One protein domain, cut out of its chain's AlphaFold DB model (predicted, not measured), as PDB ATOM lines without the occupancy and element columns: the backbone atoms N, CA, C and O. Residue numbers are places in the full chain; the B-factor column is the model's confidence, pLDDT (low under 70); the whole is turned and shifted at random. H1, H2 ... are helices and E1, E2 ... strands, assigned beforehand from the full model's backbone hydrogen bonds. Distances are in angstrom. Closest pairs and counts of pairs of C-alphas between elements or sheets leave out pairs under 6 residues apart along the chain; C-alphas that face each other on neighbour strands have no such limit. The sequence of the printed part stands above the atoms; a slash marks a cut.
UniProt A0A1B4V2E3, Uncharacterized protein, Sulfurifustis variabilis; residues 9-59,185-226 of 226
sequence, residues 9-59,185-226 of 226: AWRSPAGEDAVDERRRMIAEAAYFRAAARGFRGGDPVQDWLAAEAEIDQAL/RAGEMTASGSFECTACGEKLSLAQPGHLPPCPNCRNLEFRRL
ATOM      1  N   ALA A   9       0.217 -12.250  42.506       59.59
ATOM      2  CA  ALA A   9       1.584 -11.784  42.332       59.59
ATOM      3  C   ALA A   9       2.166 -12.477  41.097       59.59
ATOM      4  O   ALA A   9       2.535 -13.648  41.158       59.59
ATOM      5  N   TRP A  10       2.238 -11.759  39.979       60.22
ATOM      6  CA  TRP A  10       2.944 -12.240  38.805       60.22
ATOM      7  C   TRP A  10       4.428 -11.958  38.979       60.22
ATOM      8  O   TRP A  10       4.919 -10.834  38.855       60.22
ATOM      9  N   ARG A  11       5.168 -13.013  39.290       60.72
ATOM     10  CA  ARG A  11       6.606 -13.006  39.067       60.72
ATOM     11  C   ARG A  11       6.780 -13.304  37.589       60.72
ATOM     12  O   ARG A  11       6.323 -14.357  37.163       60.72
ATOM     13  N   SER A  12       7.391 -12.392  36.827       57.75
ATOM     14  CA  SER A  12       7.850 -12.749  35.484       57.75
ATOM     15  C   SER A  12       8.749 -13.970  35.644       57.75
ATOM     16  O   SER A  12       9.774 -13.858  36.326       57.75
ATOM     17  N   PRO A  13       8.331 -15.136  35.131       60.59
ATOM     18  CA  PRO A  13       9.098 -16.348  35.323       60.59
ATOM     19  C   PRO A  13      10.467 -16.177  34.649       60.59
ATOM     20  O   PRO A  13      10.607 -15.420  33.685       60.59
ATOM     21  N   ALA A  14      11.500 -16.813  35.193       56.97
ATOM     22  CA  ALA A  14      12.866 -16.722  34.683       56.97
ATOM     23  C   ALA A  14      13.393 -18.127  34.386       56.97
ATOM     24  O   ALA A  14      13.076 -19.067  35.109       56.97
ATOM     25  N   GLY A  15      14.209 -18.270  33.339       62.09
ATOM     26  CA  GLY A  15      14.773 -19.571  32.970       62.09
ATOM     27  C   GLY A  15      13.693 -20.593  32.599       62.09
ATOM     28  O   GLY A  15      12.805 -20.292  31.800       62.09
ATOM     29  N   GLU A  16      13.775 -21.796  33.171       59.88
ATOM     30  CA  GLU A  16      12.878 -22.925  32.871       59.88
ATOM     31  C   GLU A  16      11.404 -22.609  33.167       59.88
ATOM     32  O   GLU A  16      10.547 -22.905  32.335       59.88
ATOM     33  N   ASP A  17      11.114 -21.874  34.246       70.69
ATOM     34  CA  ASP A  17       9.749 -21.453  34.587       70.69
ATOM     35  C   ASP A  17       9.103 -20.631  33.458       70.69
ATOM     36  O   ASP A  17       7.893 -20.688  33.234       70.69
ATOM     37  N   ALA A  18       9.901 -19.837  32.728       72.62
ATOM     38  CA  ALA A  18       9.394 -18.980  31.655       72.62
ATOM     39  C   ALA A  18       9.058 -19.786  30.402       72.62
ATOM     40  O   ALA A  18       8.102 -19.476  29.685       72.62
ATOM     41  N   VAL A  19       9.850 -20.826  30.151       80.25
ATOM     42  CA  VAL A  19       9.632 -21.771  29.060       80.25
ATOM     43  C   VAL A  19       8.379 -22.595  29.333       80.25
ATOM     44  O   VAL A  19       7.540 -22.738  28.440       80.25
ATOM     45  N   ASP A  20       8.214 -23.082  30.559       84.81
ATOM     46  CA  ASP A  20       7.060 -23.889  30.945       84.81
ATOM     47  C   ASP A  20       5.767 -23.073  30.970       84.81
ATOM     48  O   ASP A  20       4.744 -23.528  30.452       84.81
ATOM     49  N   GLU A  21       5.812 -21.827  31.446       84.25
ATOM     50  CA  GLU A  21       4.663 -20.923  31.372       84.25
ATOM     51  C   GLU A  21       4.271 -20.623  29.918       84.25
ATOM     52  O   GLU A  21       3.090 -20.679  29.568       84.25
ATOM     53  N   ARG A  22       5.250 -20.372  29.034       87.88
ATOM     54  CA  ARG A  22       4.987 -20.188  27.597       87.88
ATOM     55  C   ARG A  22       4.338 -21.430  26.992       87.88
ATOM     56  O   ARG A  22       3.332 -21.306  26.294       87.88
ATOM     57  N   ARG A  23       4.871 -22.621  27.278       90.06
ATOM     58  CA  ARG A  23       4.301 -23.897  26.814       90.06
ATOM     59  C   ARG A  23       2.875 -24.091  27.309       90.06
ATOM     60  O   ARG A  23       2.021 -24.484  26.518       90.06
ATOM     61  N   ARG A  24       2.600 -23.778  28.578       90.62
ATOM     62  CA  ARG A  24       1.250 -23.838  29.147       90.62
ATOM     63  C   ARG A  24       0.290 -22.915  28.402       90.62
ATOM     64  O   ARG A  24      -0.778 -23.363  28.002       90.62
ATOM     65  N   MET A  25       0.681 -21.661  28.164       90.25
ATOM     66  CA  MET A  25      -0.147 -20.702  27.423       90.25
ATOM     67  C   MET A  25      -0.467 -21.185  26.002       90.25
ATOM     68  O   MET A  25      -1.620 -21.107  25.582       90.25
ATOM     69  N   ILE A  26       0.522 -21.727  25.285       93.94
ATOM     70  CA  ILE A  26       0.333 -22.279  23.934       93.94
ATOM     71  C   ILE A  26      -0.598 -23.490  23.969       93.94
ATOM     72  O   ILE A  26      -1.548 -23.561  23.191       93.94
ATOM     73  N   ALA A  27      -0.357 -24.426  24.889       95.12
ATOM     74  CA  ALA A  27      -1.155 -25.636  25.016       95.12
ATOM     75  C   ALA A  27      -2.623 -25.320  25.347       95.12
ATOM     76  O   ALA A  27      -3.524 -25.889  24.734       95.12
ATOM     77  N   GLU A  28      -2.875 -24.386  26.267       93.56
ATOM     78  CA  GLU A  28      -4.229 -23.932  26.591       93.56
ATOM     79  C   GLU A  28      -4.907 -23.256  25.394       93.56
ATOM     80  O   GLU A  28      -6.050 -23.581  25.074       93.56
ATOM     81  N   ALA A  29      -4.215 -22.355  24.689       93.75
ATOM     82  CA  ALA A  29      -4.768 -21.690  23.511       93.75
ATOM     83  C   ALA A  29      -5.090 -22.689  22.383       93.75
ATOM     84  O   ALA A  29      -6.178 -22.638  21.802       93.75
ATOM     85  N   ALA A  30      -4.203 -23.652  22.117       96.25
ATOM     86  CA  ALA A  30      -4.445 -24.732  21.160       96.25
ATOM     87  C   ALA A  30      -5.631 -25.615  21.590       96.25
ATOM     88  O   ALA A  30      -6.497 -25.945  20.776       96.25
ATOM     89  N   TYR A  31      -5.729 -25.936  22.885       94.94
ATOM     90  CA  TYR A  31      -6.858 -26.676  23.446       94.94
ATOM     91  C   TYR A  31      -8.181 -25.936  23.238       94.94
ATOM     92  O   TYR A  31      -9.139 -26.537  22.757       94.94
ATOM     93  N   PHE A  32      -8.251 -24.636  23.541       93.25
ATOM     94  CA  PHE A  32      -9.473 -23.852  23.351       93.25
ATOM     95  C   PHE A  32      -9.874 -23.740  21.876       93.25
ATOM     96  O   PHE A  32     -11.066 -23.789  21.570       93.25
ATOM     97  N   ARG A  33      -8.910 -23.679  20.948       93.38
ATOM     98  CA  ARG A  33      -9.169 -23.742  19.497       93.38
ATOM     99  C   ARG A  33      -9.799 -25.073  19.087       93.38
ATOM    100  O   ARG A  33     -10.787 -25.086  18.347       93.38
ATOM    101  N   ALA A  34      -9.283 -26.187  19.605       95.62
ATOM    102  CA  ALA A  34      -9.872 -27.507  19.397       95.62
ATOM    103  C   ALA A  34     -11.253 -27.653  20.054       95.62
ATOM    104  O   ALA A  34     -12.185 -28.183  19.443       95.62
ATOM    105  N   ALA A  35     -11.421 -27.121  21.263       94.50
ATOM    106  CA  ALA A  35     -12.677 -27.140  22.000       94.50
ATOM    107  C   ALA A  35     -13.775 -26.314  21.311       94.50
ATOM    108  O   ALA A  35     -14.927 -26.742  21.283       94.50
ATOM    109  N   ALA A  36     -13.430 -25.177  20.697       93.12
ATOM    110  CA  ALA A  36     -14.375 -24.315  19.979       93.12
ATOM    111  C   ALA A  36     -15.066 -25.029  18.804       93.12
ATOM    112  O   ALA A  36     -16.204 -24.713  18.466       93.12
ATOM    113  N   ARG A  37     -14.411 -26.039  18.221       94.19
ATOM    114  CA  ARG A  37     -14.990 -26.937  17.204       94.19
ATOM    115  C   ARG A  37     -15.471 -28.279  17.772       94.19
ATOM    116  O   ARG A  37     -15.662 -29.244  17.037       94.19
ATOM    117  N   GLY A  38     -15.641 -28.368  19.091       93.38
ATOM    118  CA  GLY A  38     -16.110 -29.564  19.792       93.38
ATOM    119  C   GLY A  38     -15.178 -30.769  19.655       93.38
ATOM    120  O   GLY A  38     -15.658 -31.900  19.695       93.38
ATOM    121  N   PHE A  39     -13.877 -30.537  19.438       91.94
ATOM    122  CA  PHE A  39     -12.865 -31.564  19.158       91.94
ATOM    123  C   PHE A  39     -13.175 -32.444  17.934       91.94
ATOM    124  O   PHE A  39     -12.657 -33.553  17.811       91.94
ATOM    125  N   ARG A  40     -14.032 -31.975  17.018       89.19
ATOM    126  CA  ARG A  40     -14.400 -32.705  15.799       89.19
ATOM    127  C   ARG A  40     -13.717 -32.072  14.593       89.19
ATOM    128  O   ARG A  40     -13.999 -30.929  14.241       89.19
ATOM    129  N   GLY A  41     -12.841 -32.838  13.945       85.38
ATOM    130  CA  GLY A  41     -12.056 -32.370  12.801       85.38
ATOM    131  C   GLY A  41     -10.970 -31.352  13.174       85.38
ATOM    132  O   GLY A  41     -10.688 -31.113  14.352       85.38
ATOM    133  N   GLY A  42     -10.358 -30.751  12.152       87.62
ATOM    134  CA  GLY A  42      -9.189 -29.873  12.284       87.62
ATOM    135  C   GLY A  42      -7.868 -30.635  12.418       87.62
ATOM    136  O   GLY A  42      -7.853 -31.859  12.534       87.62
ATOM    137  N   ASP A  43      -6.765 -29.891  12.392       94.25
ATOM    138  CA  ASP A  43      -5.408 -30.414  12.550       94.25
ATOM    139  C   ASP A  43      -4.808 -29.869  13.862       94.25
ATOM    140  O   ASP A  43      -4.590 -28.657  13.960       94.25
ATOM    141  N   PRO A  44      -4.541 -30.725  14.869       94.19
ATOM    142  CA  PRO A  44      -3.922 -30.308  16.127       94.19
ATOM    143  C   PRO A  44      -2.591 -29.570  15.946       94.19
ATOM    144  O   PRO A  44      -2.268 -28.692  16.746       94.19
ATOM    145  N   VAL A  45      -1.827 -29.885  14.893       96.00
ATOM    146  CA  VAL A  45      -0.574 -29.185  14.585       96.00
ATOM    147  C   VAL A  45      -0.862 -27.747  14.160       96.00
ATOM    148  O   VAL A  45      -0.181 -26.829  14.608       96.00
ATOM    149  N   GLN A  46      -1.901 -27.520  13.351       95.56
ATOM    150  CA  GLN A  46      -2.293 -26.165  12.949       95.56
ATOM    151  C   GLN A  46      -2.817 -25.341  14.126       95.56
ATOM    152  O   GLN A  46      -2.534 -24.147  14.199       95.56
ATOM    153  N   ASP A  47      -3.532 -25.952  15.074       95.38
ATOM    154  CA  ASP A  47      -3.940 -25.236  16.287       95.38
ATOM    155  C   ASP A  47      -2.755 -24.822  17.139       95.38
ATOM    156  O   ASP A  47      -2.752 -23.713  17.666       95.38
ATOM    157  N   TRP A  48      -1.767 -25.712  17.273       96.25
ATOM    158  CA  TRP A  48      -0.541 -25.420  17.998       96.25
ATOM    159  C   TRP A  48       0.207 -24.260  17.345       96.25
ATOM    160  O   TRP A  48       0.513 -23.284  18.020       96.25
ATOM    161  N   LEU A  49       0.426 -24.309  16.029       96.19
ATOM    162  CA  LEU A  49       1.103 -23.238  15.291       96.19
ATOM    163  C   LEU A  49       0.349 -21.903  15.389       96.19
ATOM    164  O   LEU A  49       0.959 -20.849  15.568       96.19
ATOM    165  N   ALA A  50      -0.984 -21.933  15.307       95.06
ATOM    166  CA  ALA A  50      -1.802 -20.737  15.475       95.06
ATOM    167  C   ALA A  50      -1.737 -20.187  16.910       95.06
ATOM    168  O   ALA A  50      -1.705 -18.971  17.096       95.06
ATOM    169  N   ALA A  51      -1.705 -21.063  17.916       94.69
ATOM    170  CA  ALA A  51      -1.527 -20.687  19.313       94.69
ATOM    171  C   ALA A  51      -0.131 -20.103  19.577       94.69
ATOM    172  O   ALA A  51      -0.021 -19.092  20.260       94.69
ATOM    173  N   GLU A  52       0.928 -20.675  19.001       94.19
ATOM    174  CA  GLU A  52       2.278 -20.108  19.075       94.19
ATOM    175  C   GLU A  52       2.326 -18.698  18.496       94.19
ATOM    176  O   GLU A  52       2.795 -17.781  19.169       94.19
ATOM    177  N   ALA A  53       1.764 -18.500  17.302       92.88
ATOM    178  CA  ALA A  53       1.712 -17.189  16.666       92.88
ATOM    179  C   ALA A  53       0.919 -16.160  17.492       92.88
ATOM    180  O   ALA A  53       1.307 -14.994  17.558       92.88
ATOM    181  N   GLU A  54      -0.178 -16.574  18.132       91.56
ATOM    182  CA  GLU A  54      -0.960 -15.720  19.031       91.56
ATOM    183  C   GLU A  54      -0.151 -15.306  20.268       91.56
ATOM    184  O   GLU A  54      -0.093 -14.121  20.605       91.56
ATOM    185  N   ILE A  55       0.512 -16.263  20.923       91.31
ATOM    186  CA  ILE A  55       1.323 -15.981  22.111       91.31
ATOM    187  C   ILE A  55       2.534 -15.116  21.756       91.31
ATOM    188  O   ILE A  55       2.819 -14.180  22.496       91.31
ATOM    189  N   ASP A  56       3.189 -15.341  20.618       89.81
ATOM    190  CA  ASP A  56       4.341 -14.539  20.183       89.81
ATOM    191  C   ASP A  56       3.971 -13.089  19.838       89.81
ATOM    192  O   ASP A  56       4.789 -12.180  20.003       89.81
ATOM    193  N   GLN A  57       2.735 -12.843  19.390       88.38
ATOM    194  CA  GLN A  57       2.211 -11.483  19.212       88.38
ATOM    195  C   GLN A  57       1.906 -10.802  20.551       88.38
ATOM    196  O   GLN A  57       2.039  -9.584  20.664       88.38
ATOM    197  N   ALA A  58       1.483 -11.576  21.550       88.94
ATOM    198  CA  ALA A  58       1.058 -11.064  22.845       88.94
ATOM    199  C   ALA A  58       2.191 -10.962  23.876       88.94
ATOM    200  O   ALA A  58       2.071 -10.197  24.827       88.94
ATOM    201  N   LEU A  59       3.270 -11.733  23.732       90.38
ATOM    202  CA  LEU A  59       4.392 -11.771  24.661       90.38
ATOM    203  C   LEU A  59       5.674 -12.193  23.919       90.38
ATOM    204  O   LEU A  59       5.688 -13.236  23.270       90.38
ATOM    205  N   ARG A 185       0.009  -2.564  27.271       92.00
ATOM    206  CA  ARG A 185      -0.345  -3.788  26.548       92.00
ATOM    207  C   ARG A 185       0.443  -4.998  27.030       92.00
ATOM    208  O   ARG A 185       1.578  -4.873  27.476       92.00
ATOM    209  N   ALA A 186      -0.156  -6.178  26.920       92.25
ATOM    210  CA  ALA A 186       0.571  -7.434  27.021       92.25
ATOM    211  C   ALA A 186       1.749  -7.425  26.033       92.25
ATOM    212  O   ALA A 186       1.651  -6.875  24.932       92.25
ATOM    213  N   GLY A 187       2.883  -7.962  26.469       91.69
ATOM    214  CA  GLY A 187       4.132  -7.947  25.723       91.69
ATOM    215  C   GLY A 187       4.897  -6.633  25.832       91.69
ATOM    216  O   GLY A 187       6.054  -6.583  25.423       91.69
ATOM    217  N   GLU A 188       4.324  -5.582  26.420       90.94
ATOM    218  CA  GLU A 188       5.043  -4.343  26.710       90.94
ATOM    219  C   GLU A 188       5.945  -4.531  27.936       90.94
ATOM    220  O   GLU A 188       5.485  -4.985  28.987       90.94
ATOM    221  N   MET A 189       7.227  -4.179  27.798       90.56
ATOM    222  CA  MET A 189       8.151  -4.071  28.927       90.56
ATOM    223  C   MET A 189       7.717  -2.895  29.806       90.56
ATOM    224  O   MET A 189       7.376  -1.835  29.285       90.56
ATOM    225  N   THR A 190       7.739  -3.058  31.125       90.19
ATOM    226  CA  THR A 190       7.432  -1.977  32.070       90.19
ATOM    227  C   THR A 190       8.116  -2.213  33.413       90.19
ATOM    228  O   THR A 190       8.493  -3.334  33.766       90.19
ATOM    229  N   ALA A 191       8.281  -1.141  34.177       86.56
ATOM    230  CA  ALA A 191       8.666  -1.171  35.570       86.56
ATOM    231  C   ALA A 191       7.734  -2.067  36.395       86.56
ATOM    232  O   ALA A 191       6.538  -2.215  36.127       86.56
ATOM    233  N   SER A 192       8.264  -2.572  37.503       85.56
ATOM    234  CA  SER A 192       7.453  -3.217  38.527       85.56
ATOM    235  C   SER A 192       6.344  -2.302  39.059       85.56
ATOM    236  O   SER A 192       6.395  -1.066  38.998       85.56
ATOM    237  N   GLY A 193       5.295  -2.924  39.585       82.75
ATOM    238  CA  GLY A 193       4.107  -2.227  40.058       82.75
ATOM    239  C   GLY A 193       2.842  -3.052  39.886       82.75
ATOM    240  O   GLY A 193       2.884  -4.214  39.486       82.75
ATOM    241  N   SER A 194       1.709  -2.438  40.211       87.06
ATOM    242  CA  SER A 194       0.396  -3.064  40.088       87.06
ATOM    243  C   SER A 194      -0.343  -2.558  38.854       87.06
ATOM    244  O   SER A 194      -0.325  -1.371  38.533       87.06
ATOM    245  N   PHE A 195      -1.019  -3.474  38.180       88.75
ATOM    246  CA  PHE A 195      -1.769  -3.255  36.957       88.75
ATOM    247  C   PHE A 195      -3.152  -3.879  37.105       88.75
ATOM    248  O   PHE A 195      -3.324  -4.880  37.797       88.75
ATOM    249  N   GLU A 196      -4.140  -3.290  36.456       91.88
ATOM    250  CA  GLU A 196      -5.516  -3.761  36.439       91.88
ATOM    251  C   GLU A 196      -5.944  -3.988  34.995       91.88
ATOM    252  O   GLU A 196      -5.785  -3.113  34.141       91.88
ATOM    253  N   CYS A 197      -6.460  -5.178  34.711       93.50
ATOM    254  CA  CYS A 197      -6.992  -5.518  33.402       93.50
ATOM    255  C   CYS A 197      -8.200  -4.631  33.071       93.50
ATOM    256  O   CYS A 197      -9.159  -4.584  33.841       93.50
ATOM    257  N   THR A 198      -8.197  -3.993  31.898       94.25
ATOM    258  CA  THR A 198      -9.279  -3.077  31.493       94.25
ATOM    259  C   THR A 198     -10.603  -3.783  31.198       94.25
ATOM    260  O   THR A 198     -11.647  -3.138  31.243       94.25
ATOM    261  N   ALA A 199     -10.581  -5.092  30.929       94.38
ATOM    262  CA  ALA A 199     -11.773  -5.874  30.600       94.38
ATOM    263  C   ALA A 199     -12.441  -6.523  31.825       94.38
ATOM    264  O   ALA A 199     -13.657  -6.451  31.973       94.38
ATOM    265  N   CYS A 200     -11.669  -7.174  32.705       94.38
ATOM    266  CA  CYS A 200     -12.225  -7.961  33.818       94.38
ATOM    267  C   CYS A 200     -11.879  -7.431  35.220       94.38
ATOM    268  O   CYS A 200     -12.335  -7.997  36.218       94.38
ATOM    269  N   GLY A 201     -11.057  -6.379  35.316       93.69
ATOM    270  CA  GLY A 201     -10.614  -5.799  36.587       93.69
ATOM    271  C   GLY A 201      -9.644  -6.675  37.386       93.69
ATOM    272  O   GLY A 201      -9.416  -6.413  38.566       93.69
ATOM    273  N   GLU A 202      -9.097  -7.739  36.786       92.19
ATOM    274  CA  GLU A 202      -8.101  -8.587  37.446       92.19
ATOM    275  C   GLU A 202      -6.832  -7.790  37.745       92.19
ATOM    276  O   GLU A 202      -6.337  -7.059  36.879       92.19
ATOM    277  N   LYS A 203      -6.304  -7.941  38.964       90.69
ATOM    278  CA  LYS A 203      -5.137  -7.187  39.420       90.69
ATOM    279  C   LYS A 203      -3.885  -8.037  39.317       90.69
ATOM    280  O   LYS A 203      -3.764  -9.073  39.964       90.69
ATOM    281  N   LEU A 204      -2.929  -7.531  38.557       86.69
ATOM    282  CA  LEU A 204      -1.622  -8.120  38.342       86.69
ATOM    283  C   LEU A 204      -0.567  -7.301  39.088       86.69
ATOM    284  O   LEU A 204      -0.575  -6.076  39.015       86.69
ATOM    285  N   SER A 205       0.365  -7.951  39.778       85.44
ATOM    286  CA  SER A 205       1.522  -7.262  40.361       85.44
ATOM    287  C   SER A 205       2.810  -7.791  39.755       85.44
ATOM    288  O   SER A 205       3.102  -8.965  39.945       85.44
ATOM    289  N   LEU A 206       3.591  -6.925  39.109       84.06
ATOM    290  CA  LEU A 206       4.955  -7.211  38.670       84.06
ATOM    291  C   LEU A 206       5.931  -6.905  39.808       84.06
ATOM    292  O   LEU A 206       6.038  -5.757  40.246       84.06
ATOM    293  N   ALA A 207       6.639  -7.924  40.295       81.75
ATOM    294  CA  ALA A 207       7.620  -7.760  41.374       81.75
ATOM    295  C   ALA A 207       8.918  -7.068  40.911       81.75
ATOM    296  O   ALA A 207       9.551  -6.352  41.683       81.75
ATOM    297  N   GLN A 208       9.295  -7.267  39.649       83.25
ATOM    298  CA  GLN A 208      10.486  -6.711  39.001       83.25
ATOM    299  C   GLN A 208      10.097  -6.143  37.628       83.25
ATOM    300  O   GLN A 208       9.005  -6.468  37.149       83.25
ATOM    301  N   PRO A 209      10.940  -5.300  37.003       88.62
ATOM    302  CA  PRO A 209      10.726  -4.894  35.621       88.62
ATOM    303  C   PRO A 209      10.587  -6.117  34.709       88.62
ATOM    304  O   PRO A 209      11.336  -7.088  34.832       88.62
ATOM    305  N   GLY A 210       9.612  -6.082  33.810       90.56
ATOM    306  CA  GLY A 210       9.309  -7.214  32.946       90.56
ATOM    307  C   GLY A 210       8.193  -6.917  31.958       90.56
ATOM    308  O   GLY A 210       7.557  -5.864  32.004       90.56
ATOM    309  N   HIS A 211       7.951  -7.873  31.064       92.06
ATOM    310  CA  HIS A 211       6.837  -7.805  30.129       92.06
ATOM    311  C   HIS A 211       5.523  -8.171  30.813       92.06
ATOM    312  O   HIS A 211       5.453  -9.150  31.562       92.06
ATOM    313  N   LEU A 212       4.469  -7.410  30.521       91.44
ATOM    314  CA  LEU A 212       3.125  -7.764  30.963       91.44
ATOM    315  C   LEU A 212       2.650  -9.031  30.233       91.44
ATOM    316  O   LEU A 212       2.660  -9.056  29.004       91.44
ATOM    317  N   PRO A 213       2.204 -10.078  30.941       90.75
ATOM    318  CA  PRO A 213       1.534 -11.205  30.311       90.75
ATOM    319  C   PRO A 213       0.123 -10.810  29.841       90.75
ATOM    320  O   PRO A 213      -0.449  -9.829  30.333       90.75
ATOM    321  N   PRO A 214      -0.502 -11.612  28.962       91.25
ATOM    322  CA  PRO A 214      -1.952 -11.599  28.800       91.25
ATOM    323  C   PRO A 214      -2.651 -11.768  30.153       91.25
ATOM    324  O   PRO A 214      -2.142 -12.448  31.046       91.25
ATOM    325  N   CYS A 215      -3.840 -11.185  30.314       90.12
ATOM    326  CA  CYS A 215      -4.565 -11.289  31.576       90.12
ATOM    327  C   CYS A 215      -4.798 -12.769  31.948       90.12
ATOM    328  O   CYS A 215      -5.399 -13.494  31.153       90.12
ATOM    329  N   PRO A 216      -4.405 -13.226  33.152       86.75
ATOM    330  CA  PRO A 216      -4.544 -14.633  33.529       86.75
ATOM    331  C   PRO A 216      -6.007 -15.072  33.669       86.75
ATOM    332  O   PRO A 216      -6.300 -16.256  33.570       86.75
ATOM    333  N   ASN A 217      -6.929 -14.124  33.878       87.88
ATOM    334  CA  ASN A 217      -8.351 -14.409  34.063       87.88
ATOM    335  C   ASN A 217      -9.158 -14.387  32.752       87.88
ATOM    336  O   ASN A 217     -10.033 -15.219  32.555       87.88
ATOM    337  N   CYS A 218      -8.895 -13.431  31.853       89.00
ATOM    338  CA  CYS A 218      -9.716 -13.241  30.643       89.00
ATOM    339  C   CYS A 218      -8.924 -13.157  29.334       89.00
ATOM    340  O   CYS A 218      -9.512 -12.886  28.293       89.00
ATOM    341  N   ARG A 219      -7.596 -13.321  29.383       87.44
ATOM    342  CA  ARG A 219      -6.670 -13.189  28.245       87.44
ATOM    343  C   ARG A 219      -6.668 -11.823  27.539       87.44
ATOM    344  O   ARG A 219      -5.924 -11.652  26.582       87.44
ATOM    345  N   ASN A 220      -7.402 -10.824  28.044       92.56
ATOM    346  CA  ASN A 220      -7.317  -9.449  27.552       92.56
ATOM    347  C   ASN A 220      -5.875  -8.931  27.598       92.56
ATOM    348  O   ASN A 220      -5.127  -9.219  28.538       92.56
ATOM    349  N   LEU A 221      -5.524  -8.135  26.595       94.00
ATOM    350  CA  LEU A 221      -4.165  -7.640  26.395       94.00
ATOM    351  C   LEU A 221      -3.981  -6.212  26.902       94.00
ATOM    352  O   LEU A 221      -2.876  -5.701  26.832       94.00
ATOM    353  N   GLU A 222      -5.029  -5.557  27.395       94.12
ATOM    354  CA  GLU A 222      -4.962  -4.169  27.844       94.12
ATOM    355  C   GLU A 222      -5.069  -4.038  29.367       94.12
ATOM    356  O   GLU A 222      -5.909  -4.658  30.035       94.12
ATOM    357  N   PHE A 223      -4.214  -3.176  29.910       91.81
ATOM    358  CA  PHE A 223      -4.073  -2.922  31.334       91.81
ATOM    359  C   PHE A 223      -3.988  -1.427  31.630       91.81
ATOM    360  O   PHE A 223      -3.525  -0.626  30.819       91.81
ATOM    361  N   ARG A 224      -4.381  -1.049  32.843       89.12
ATOM    362  CA  ARG A 224      -4.123   0.261  33.437       89.12
ATOM    363  C   ARG A 224      -3.216   0.082  34.644       89.12
ATOM    364  O   ARG A 224      -3.460  -0.788  35.472       89.12
ATOM    365  N   ARG A 225      -2.192   0.921  34.788       85.44
ATOM    366  CA  ARG A 225      -1.340   0.908  35.983       85.44
ATOM    367  C   ARG A 225      -2.064   1.547  37.171       85.44
ATOM    368  O   ARG A 225      -2.495   2.696  37.062       85.44
ATOM    369  N   LEU A 226      -2.134   0.838  38.296       80.75
ATOM    370  CA  LEU A 226      -2.724   1.298  39.563       80.75
ATOM    371  C   LEU A 226      -1.789   2.233  40.320       80.75
ATOM    372  O   LEU A 226      -0.556   2.021  40.263       80.75
TER     373      LEU A 226
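What this domain is: This is residues 9 to 59 and 185 to 226 of the 226 residues of an uncharacterized protein of Sulfurifustis variabilis (UniProt A0A1B4V2E3). A small sheet of three strands, with loops around it, makes one lobe, and two helices, H1 and H2, crossing steeply, make the other. There are 93 printed residues, with helices H1 and H2, then strands E1, E2 and E3; the class is mixed. The antiparallel sheet runs E2, E1, E3. The whole is only just compact, close to loose, with a radius of gyration of the C-alphas of 14.3 A and spans of 44 by 30 by 19 A.

Where its parts are: E1 is residues 193 to 197, 13.4 A; E2 is 203 to 206; E3 is 222 to 225, ending at C-alpha 225 (-1.340, 0.908, 35.983). H1, residues 16 to 36, 30.2 A, begins at (12.878, -22.925, 32.871). H2 is residues 44 to 58, 21.0 A.

How they stand to each other: E1 and E2 form a hairpin, with N 195 and O 204 at 2.8 A. E1 and E3 are antiparallel, with N 196 and O 224 at 2.8 A. Neither helix is on the sheet. H1 and H2 touch, the closest C-alphas being Ala 30 and Asp 47, 4.9 A, at a steep tilt of 58 degrees, opposite ways. In both, every O i to N i+4 pair is within hydrogen-bond range.

The domain as a whole: C-alphas 41 and 226 are farthest apart, 44.0 A. Residues 60 to 184 are not printed; the gap is 9.5 A. The link E2 to E3 is long. Residues 9 to 16 are under pLDDT 70.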